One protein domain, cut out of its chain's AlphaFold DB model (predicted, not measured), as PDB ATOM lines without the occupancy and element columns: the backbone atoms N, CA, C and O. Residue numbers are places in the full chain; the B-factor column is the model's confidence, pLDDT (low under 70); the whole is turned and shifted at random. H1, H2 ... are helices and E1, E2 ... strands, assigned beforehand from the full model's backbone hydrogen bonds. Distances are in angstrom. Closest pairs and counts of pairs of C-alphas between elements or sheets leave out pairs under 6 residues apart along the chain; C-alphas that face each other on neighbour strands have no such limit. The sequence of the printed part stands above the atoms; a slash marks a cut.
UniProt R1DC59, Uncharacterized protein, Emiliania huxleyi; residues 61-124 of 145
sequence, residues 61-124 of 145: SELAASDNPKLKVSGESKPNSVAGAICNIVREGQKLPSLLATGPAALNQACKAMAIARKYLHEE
ATOM      1  N   SER A  61     159.258 192.820 157.082       61.38
ATOM      2  CA  SER A  61     158.440 191.996 156.193       61.38
ATOM      3  C   SER A  61     158.673 190.492 156.324       61.38
ATOM      4  O   SER A  61     157.717 189.722 156.334       61.38
ATOM      5  N   GLU A  62     159.917 190.035 156.481       64.50
ATOM      6  CA  GLU A  62     160.200 188.609 156.716       64.50
ATOM      7  C   GLU A  62     159.719 188.167 158.100       64.50
ATOM      8  O   GLU A  62     159.214 187.056 158.263       64.50
ATOM      9  N   LEU A  63     159.833 189.045 159.103       63.12
ATOM     10  CA  LEU A  63     159.291 188.777 160.434       63.12
ATOM     11  C   LEU A  63     157.764 188.708 160.400       63.12
ATOM     12  O   LEU A  63     157.203 187.797 161.006       63.12
ATOM     13  N   ALA A  64     157.101 189.608 159.674       61.22
ATOM     14  CA  ALA A  64     155.650 189.585 159.503       61.22
ATOM     15  C   ALA A  64     155.157 188.321 158.779       61.22
ATOM     16  O   ALA A  64     154.096 187.801 159.120       61.22
ATOM     17  N   ALA A  65     155.947 187.790 157.840       66.56
ATOM     18  CA  ALA A  65     155.657 186.532 157.153       66.56
ATOM     19  C   ALA A  65     155.931 185.277 158.010       66.56
ATOM     20  O   ALA A  65     155.459 184.191 157.675       66.56
ATOM     21  N   SER A  66     156.699 185.396 159.098       67.69
ATOM     22  CA  SER A  66     157.018 184.259 159.966       67.69
ATOM     23  C   SER A  66     155.813 183.822 160.808       67.69
ATOM     24  O   SER A  66     154.986 184.633 161.221       67.69
ATOM     25  N   ASP A  67     155.723 182.526 161.122       72.56
ATOM     26  CA  ASP A  67     154.606 181.997 161.915       72.56
ATOM     27  C   ASP A  67     154.536 182.559 163.340       72.56
ATOM     28  O   ASP A  67     153.458 182.578 163.938       72.56
ATOM     29  N   ASN A  68     155.664 183.041 163.868       78.38
ATOM     30  CA  ASN A  68     155.753 183.621 165.200       78.38
ATOM     31  C   ASN A  68     156.702 184.838 165.206       78.38
ATOM     32  O   ASN A  68     157.882 184.688 165.549       78.38
ATOM     33  N   PRO A  69     156.220 186.038 164.828       82.06
ATOM     34  CA  PRO A  69     157.043 187.240 164.800       82.06
ATOM     35  C   PRO A  69     157.549 187.576 166.206       82.06
ATOM     36  O   PRO A  69     156.765 187.768 167.136       82.06
ATOM     37  N   LYS A  70     158.872 187.663 166.374       86.06
ATOM     38  CA  LYS A  70     159.522 187.996 167.650       86.06
ATOM     39  C   LYS A  70     160.348 189.273 167.510       86.06
ATOM     40  O   LYS A  70     161.230 189.346 166.659       86.06
ATOM     41  N   LEU A  71     160.118 190.250 168.386       88.50
ATOM     42  CA  LEU A  71     160.900 191.486 168.464       88.50
ATOM     43  C   LEU A  71     161.708 191.519 169.758       88.50
ATOM     44  O   LEU A  71     161.151 191.460 170.852       88.50
ATOM     45  N   LYS A  72     163.029 191.644 169.638       89.88
ATOM     46  CA  LYS A  72     163.920 191.801 170.791       89.88
ATOM     47  C   LYS A  72     164.019 193.272 171.181       89.88
ATOM     48  O   LYS A  72     164.265 194.124 170.333       89.88
ATOM     49  N   VAL A  73     163.858 193.552 172.469       89.94
ATOM     50  CA  VAL A  73     163.915 194.892 173.056       89.94
ATOM     51  C   VAL A  73     165.065 194.951 174.056       89.94
ATOM     52  O   VAL A  73     165.229 194.070 174.900       89.94
ATOM     53  N   SER A  74     165.857 196.015 173.969       89.75
ATOM     54  CA  SER A  74     166.968 196.332 174.870       89.75
ATOM     55  C   SER A  74     166.678 197.605 175.679       89.75
ATOM     56  O   SER A  74     165.756 198.359 175.370       89.75
ATOM     57  N   GLY A  75     167.476 197.886 176.714       86.44
ATOM     58  CA  GLY A  75     167.330 199.121 177.505       86.44
ATOM     59  C   GLY A  75     167.533 200.414 176.700       86.44
ATOM     60  O   GLY A  75     166.952 201.447 177.032       86.44
ATOM     61  N   GLU A  76     168.301 200.334 175.615       88.81
ATOM     62  CA  GLU A  76     168.600 201.438 174.692       88.81
ATOM     63  C   GLU A  76     167.558 201.570 173.570       88.81
ATOM     64  O   GLU A  76     167.568 202.533 172.804       88.81
ATOM     65  N   SER A  77     166.621 200.620 173.475       87.69
ATOM     66  CA  SER A  77     165.576 200.646 172.456       87.69
ATOM     67  C   SER A  77     164.657 201.853 172.637       87.69
ATOM     68  O   SER A  77     164.155 202.128 173.730       87.69
ATOM     69  N   LYS A  78     164.388 202.556 171.534       90.38
ATOM     70  CA  LYS A  78     163.450 203.683 171.514       90.38
ATOM     71  C   LYS A  78     162.009 203.162 171.473       90.38
ATOM     72  O   LYS A  78     161.656 202.506 170.491       90.38
ATOM     73  N   PRO A  79     161.145 203.517 172.443       91.38
ATOM     74  CA  PRO A  79     159.759 203.047 172.475       91.38
ATOM     75  C   PRO A  79     158.976 203.330 171.191       91.38
ATOM     76  O   PRO A  79     158.269 202.456 170.706       91.38
ATOM     77  N   ASN A  80     159.163 204.512 170.595       90.75
ATOM     78  CA  ASN A  80     158.486 204.896 169.352       90.75
ATOM     79  C   ASN A  80     158.891 204.002 168.172       90.75
ATOM     80  O   ASN A  80     158.049 203.621 167.366       90.75
ATOM     81  N   SER A  81     160.179 203.646 168.082       89.50
ATOM     82  CA  SER A  81     160.686 202.787 167.008       89.50
ATOM     83  C   SER A  81     160.134 201.369 167.134       89.50
ATOM     84  O   SER A  81     159.713 200.784 166.142       89.50
ATOM     85  N   VAL A  82     160.106 200.832 168.358       90.38
ATOM     86  CA  VAL A  82     159.543 199.503 168.635       90.38
ATOM     87  C   VAL A  82     158.034 199.499 168.372       90.38
ATOM     88  O   VAL A  82     157.531 198.572 167.750       90.38
ATOM     89  N   ALA A  83     157.315 200.555 168.765       91.06
ATOM     90  CA  ALA A  83     155.885 200.697 168.495       91.06
ATOM     91  C   ALA A  83     155.572 200.715 166.992       91.06
ATOM     92  O   ALA A  83     154.668 200.009 166.548       91.06
ATOM     93  N   GLY A  84     156.346 201.468 166.203       89.12
ATOM     94  CA  GLY A  84     156.203 201.496 164.746       89.12
ATOM     95  C   GLY A  84     156.428 200.122 164.112       89.12
ATOM     96  O   GLY A  84     155.636 199.705 163.272       89.12
ATOM     97  N   ALA A  85     157.441 199.382 164.571       88.31
ATOM     98  CA  ALA A  85     157.687 198.015 164.112       88.31
ATOM     99  C   ALA A  85     156.518 197.070 164.444       88.31
ATOM    100  O   ALA A  85     156.111 196.290 163.588       88.31
ATOM    101  N   ILE A  86     155.938 197.173 165.647       88.50
ATOM    102  CA  ILE A  86     154.741 196.403 166.027       88.50
ATOM    103  C   ILE A  86     153.586 196.708 165.071       88.50
ATOM    104  O   ILE A  86     152.979 195.781 164.543       88.50
ATOM    105  N   CYS A  87     153.306 197.988 164.819       87.75
ATOM    106  CA  CYS A  87     152.214 198.391 163.931       87.75
ATOM    107  C   CYS A  87     152.441 197.889 162.502       87.75
ATOM    108  O   CYS A  87     151.511 197.397 161.874       87.75
ATOM    109  N   ASN A  88     153.679 197.951 162.006       85.56
ATOM    110  CA  ASN A  88     154.010 197.461 160.671       85.56
ATOM    111  C   ASN A  88     153.763 195.953 160.532       85.56
ATOM    112  O   ASN A  88     153.121 195.525 159.580       85.56
ATOM    113  N   ILE A  89     154.197 195.158 161.515       85.56
ATOM    114  CA  ILE A  89     153.972 193.703 161.528       85.56
ATOM    115  C   ILE A  89     152.475 193.377 161.560       85.56
ATOM    116  O   ILE A  89     152.026 192.482 160.849       85.56
ATOM    117  N   VAL A  90     151.696 194.113 162.356       84.19
ATOM    118  CA  VAL A  90     150.240 193.924 162.435       84.19
ATOM    119  C   VAL A  90     149.568 194.236 161.097       84.19
ATOM    120  O   VAL A  90     148.688 193.487 160.683       84.19
ATOM    121  N   ARG A  91     150.008 195.289 160.396       80.50
ATOM    122  CA  ARG A  91     149.488 195.662 159.069       80.50
ATOM    123  C   ARG A  91     149.826 194.632 157.991       80.50
ATOM    124  O   ARG A  91     148.980 194.336 157.158       80.50
ATOM    125  N   GLU A  92     151.046 194.097 157.999       80.00
ATOM    126  CA  GLU A  92     151.525 193.179 156.956       80.00
ATOM    127  C   GLU A  92     151.073 191.727 157.169       80.00
ATOM    128  O   GLU A  92     150.725 191.043 156.210       80.00
ATOM    129  N   GLY A  93     151.091 191.239 158.412       68.69
ATOM    130  CA  GLY A  93     150.883 189.820 158.724       68.69
ATOM    131  C   GLY A  93     149.584 189.494 159.462       68.69
ATOM    132  O   GLY A  93     149.361 188.324 159.771       68.69
ATOM    133  N   GLN A  94     148.766 190.495 159.823       67.62
ATOM    134  CA  GLN A  94     147.593 190.382 160.720       67.62
ATOM    135  C   GLN A  94     147.849 189.636 162.050       67.62
ATOM    136  O   GLN A  94     146.918 189.268 162.767       67.62
ATOM    137  N   LYS A  95     149.116 189.426 162.424       79.94
ATOM    138  CA  LYS A  95     149.539 188.741 163.651       79.94
ATOM    139  C   LYS A  95     150.294 189.712 164.549       79.94
ATOM    140  O   LYS A  95     151.119 190.499 164.092       79.94
ATOM    141  N   LEU A  96     150.036 189.634 165.852       83.94
ATOM    142  CA  LEU A  96     150.742 190.440 166.845       83.94
ATOM    143  C   LEU A  96     152.117 189.824 167.164       83.94
ATOM    144  O   LEU A  96     152.187 188.627 167.449       83.94
ATOM    145  N   PRO A  97     153.205 190.616 167.167       87.81
ATOM    146  CA  PRO A  97     154.530 190.130 167.530       87.81
ATOM    147  C   PRO A  97     154.675 189.871 169.033       87.81
ATOM    148  O   PRO A  97     154.187 190.631 169.872       87.81
ATOM    149  N   SER A  98     155.445 188.841 169.375       89.50
ATOM    150  CA  SER A  98     155.929 188.601 170.735       89.50
ATOM    151  C   SER A  98     157.132 189.498 171.035       89.50
ATOM    152  O   SER A  98     158.109 189.508 170.284       89.50
ATOM    153  N   LEU A  99     157.092 190.235 172.147       90.75
ATOM    154  CA  LEU A  99     158.214 191.065 172.592       90.75
ATOM    155  C   LEU A  99     159.102 190.292 173.564       90.75
ATOM    156  O   LEU A  99     158.639 189.829 174.604       90.75
ATOM    157  N   LEU A 100     160.390 190.207 173.251       91.44
ATOM    158  CA  LEU A 100     161.407 189.624 174.115       91.44
ATOM    159  C   LEU A 100     162.218 190.745 174.752       91.44
ATOM    160  O   LEU A 100     162.943 191.459 174.063       91.44
ATOM    161  N   ALA A 101     162.103 190.900 176.065       89.88
ATOM    162  CA  ALA A 101     162.823 191.919 176.816       89.88
ATOM    163  C   ALA A 101     163.585 191.276 177.975       89.88
ATOM    164  O   ALA A 101     162.987 190.623 178.830       89.88
ATOM    165  N   THR A 102     164.895 191.514 178.033       89.81
ATOM    166  CA  THR A 102     165.750 190.988 179.103       89.81
ATOM    167  C   THR A 102     166.202 192.119 180.017       89.81
ATOM    168  O   THR A 102     166.923 193.030 179.611       89.81
ATOM    169  N   GLY A 103     165.791 192.037 181.279       90.06
ATOM    170  CA  GLY A 103     166.176 192.972 182.331       90.06
ATOM    171  C   GLY A 103     165.265 194.205 182.473       90.06
ATOM    172  O   GLY A 103     164.417 194.479 181.619       90.06
ATOM    173  N   PRO A 104     165.433 194.982 183.562       92.38
ATOM    174  CA  PRO A 104     164.473 196.022 183.952       92.38
ATOM    175  C   PRO A 104     164.371 197.183 182.957       92.38
ATOM    176  O   PRO A 104     163.282 197.692 182.692       92.38
ATOM    177  N   ALA A 105     165.506 197.608 182.394       91.62
ATOM    178  CA  ALA A 105     165.543 198.710 181.438       91.62
ATOM    179  C   ALA A 105     164.806 198.344 180.142       91.62
ATOM    180  O   ALA A 105     163.973 199.120 179.680       91.62
ATOM    181  N   ALA A 106     165.059 197.147 179.602       91.38
ATOM    182  CA  ALA A 106     164.391 196.647 178.404       91.38
ATOM    183  C   ALA A 106     162.879 196.503 178.610       91.38
ATOM    184  O   ALA A 106     162.101 196.947 177.767       91.38
ATOM    185  N   LEU A 107     162.455 195.957 179.756       93.31
ATOM    186  CA  LEU A 107     161.038 195.791 180.083       93.31
ATOM    187  C   LEU A 107     160.302 197.137 180.120       93.31
ATOM    188  O   LEU A 107     159.226 197.272 179.547       93.31
ATOM    189  N   ASN A 108     160.911 198.167 180.717       93.56
ATOM    190  CA  ASN A 108     160.336 199.512 180.742       93.56
ATOM    191  C   ASN A 108     160.151 200.090 179.327       93.56
ATOM    192  O   ASN A 108     159.134 200.724 179.043       93.56
ATOM    193  N   GLN A 109     161.109 199.865 178.420       94.06
ATOM    194  CA  GLN A 109     160.964 200.306 177.030       94.06
ATOM    195  C   GLN A 109     159.902 199.503 176.282       94.06
ATOM    196  O   GLN A 109     159.115 200.101 175.548       94.06
ATOM    197  N   ALA A 110     159.827 198.191 176.511       92.31
ATOM    198  CA  ALA A 110     158.797 197.338 175.935       92.31
ATOM    199  C   ALA A 110     157.399 197.807 176.366       92.31
ATOM    200  O   ALA A 110     156.571 198.097 175.508       92.31
ATOM    201  N   CYS A 111     157.153 198.011 177.663       93.88
ATOM    202  CA  CYS A 111     155.856 198.487 178.156       93.88
ATOM    203  C   CYS A 111     155.451 199.838 177.546       93.88
ATOM    204  O   CYS A 111     154.303 200.008 177.133       93.88
ATOM    205  N   LYS A 112     156.386 200.792 177.436       94.06
ATOM    206  CA  LYS A 112     156.119 202.079 176.769       94.06
ATOM    207  C   LYS A 112     155.782 201.892 175.294       94.06
ATOM    208  O   LYS A 112     154.832 202.502 174.813       94.06
ATOM    209  N   ALA A 113     156.542 201.059 174.587       93.25
ATOM    210  CA  ALA A 113     156.300 200.772 173.179       93.25
ATOM    211  C   ALA A 113     154.911 200.157 172.969       93.25
ATOM    212  O   ALA A 113     154.195 200.572 172.066       93.25
ATOM    213  N   MET A 114     154.497 199.233 173.841       92.06
ATOM    214  CA  MET A 114     153.173 198.608 173.784       92.06
ATOM    215  C   MET A 114     152.040 199.611 173.998       92.06
ATOM    216  O   MET A 114     151.051 199.582 173.272       92.06
ATOM    217  N   ALA A 115     152.187 200.526 174.959       92.69
ATOM    218  CA  ALA A 115     151.193 201.571 175.195       92.69
ATOM    219  C   ALA A 115     151.031 202.495 173.974       92.69
ATOM    220  O   ALA A 115     149.911 202.844 173.602       92.69
ATOM    221  N   ILE A 116     152.141 202.855 173.324       92.75
ATOM    222  CA  ILE A 116     152.135 203.694 172.117       92.75
ATOM    223  C   ILE A 116     151.552 202.927 170.924       92.75
ATOM    224  O   ILE A 116     150.715 203.468 170.211       92.75
ATOM    225  N   ALA A 117     151.933 201.661 170.739       91.38
ATOM    226  CA  ALA A 117     151.394 200.813 169.680       91.38
ATOM    227  C   ALA A 117     149.874 200.646 169.811       91.38
ATOM    228  O   ALA A 117     149.166 200.759 168.817       91.38
ATOM    229  N   ARG A 118     149.354 200.468 171.037       90.31
ATOM    230  CA  ARG A 118     147.904 200.434 171.285       90.31
ATOM    231  C   ARG A 118     147.228 201.716 170.817       90.31
ATOM    232  O   ARG A 118     146.176 201.642 170.203       90.31
ATOM    233  N   LYS A 119     147.821 202.878 171.108       90.38
ATOM    234  CA  LYS A 119     147.279 204.161 170.654       90.38
ATOM    235  C   LYS A 119     147.225 204.226 169.125       90.38
ATOM    236  O   LYS A 119     146.181 204.558 168.586       90.38
ATOM    237  N   TYR A 120     148.318 203.876 168.447       89.69
ATOM    238  CA  TYR A 120     148.383 203.904 166.982       89.69
ATOM    239  C   TYR A 120     147.363 202.961 166.342       89.69
ATOM    240  O   TYR A 120     146.645 203.367 165.440       89.69
ATOM    241  N   LEU A 121     147.247 201.738 166.855       85.06
ATOM    242  CA  LEU A 121     146.295 200.745 166.354       85.06
ATOM    243  C   LEU A 121     144.836 201.077 166.696       85.06
ATOM    244  O   LEU A 121     143.936 200.689 165.970       85.06
ATOM    245  N   HIS A 122     144.580 201.809 167.780       86.12
ATOM    246  CA  HIS A 122     143.230 202.260 168.116       86.12
ATOM    247  C   HIS A 122     142.775 203.442 167.244       86.12
ATOM    248  O   HIS A 122     141.582 203.613 167.005       86.12
ATOM    249  N   GLU A 123     143.706 204.296 166.816       83.06
ATOM    250  CA  GLU A 123     143.425 205.403 165.893       83.06
ATOM    251  C   GLU A 123     143.270 204.921 164.440       83.06
ATOM    252  O   GLU A 123     142.663 205.625 163.633       83.06
ATOM    253  N   GLU A 124     143.765 203.723 164.110       74.00
ATOM    254  CA  GLU A 124     143.613 203.112 162.791       74.00
ATOM    255  C   GLU A 124     142.449 202.104 162.763       74.00
ATOM    256  O   GLU A 124     142.460 201.127 163.513       74.00
TER     257      GLU A 124
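This is residues 61 to 124 of the 145 residues of an uncharacterized protein of Emiliania huxleyi (UniProt R1DC59). Two short parallel strands, E1 and E2, lie side by side as a narrow ribbon, with the two long helices H2 and H3 over one face and the other face bare. H2 begins beside a point well inside H3 and runs off at a steep tilt to it, while the short helix H1 sits by the last residues of H2. The printed part has 64 residues with three named helices and two named strands, in the order H1, E1, H2, E2, H3, and its class is mostly helix. It is compact, with a radius of gyration of the C-alphas of 11.1 A, and its outline is flat, spanning 29 by 26 by 13 A.

Start at H1, residues 61 to 65, and go on to E1, residues 70 to 73; their closest C-alphas, those of Leu 63 and Lys 70, are 7.3 A apart. H2, residues 79 to 93, touches H1 with residues 89 to 93 alone; the closest C-alphas are those of Ala 64 and Gly 93, 4.8 A apart. Look next at E2, residues 98 to 101, the parallel neighbour of E1 at 26 degrees; C-alphas 72 and 100 face each other at 4.7 A. Here N 71 and O 98 are within hydrogen-bond range at 2.9 A, as are N 100 and O 71 at 2.8 A. E1, H2 and E2 form a strand-helix-strand unit, two parallel neighbour strands with a helix between them along the chain, and its crossover is right-handed. H3, residues 104 to 123, touches H2 at a steep tilt of 53 degrees, the same way; the closest C-alphas are those of Pro 79 and Ala 113, 4.2 A apart. The closest C-alphas of H3 and E2 are those of Ala 101 and Leu 107, 5.4 A apart. H1 is apart from E2 and from H3. In H1, H2 and H3 every O i to N i+4 pair is within hydrogen-bond range.

Find C-alpha 61 at (158.440, 191.996, 156.193), where H1 begins its five residues. E1, Lys 70 to Val 73, and E2, Ser 98 to Ala 101, are each 9.8 A long from first to last C-alpha. H2 begins at C-alpha 79, at (159.759, 203.047, 172.475), and runs 21.0 A to Gly 93. H3 runs 29.3 A from Pro 104 to C-alpha 123 at (143.425, 205.403, 165.893).

The C-alphas of Gly 103 and Glu 124 are the two farthest apart, at 31.5 A. The printed part has no cut, and its four links, H1 to E1, E1 to H2, H2 to E2 and E2 to H3, are tight. The mean pLDDT of the printed part is 85.4; look for values under 70 at residues 61 to 66 and 93 to 94.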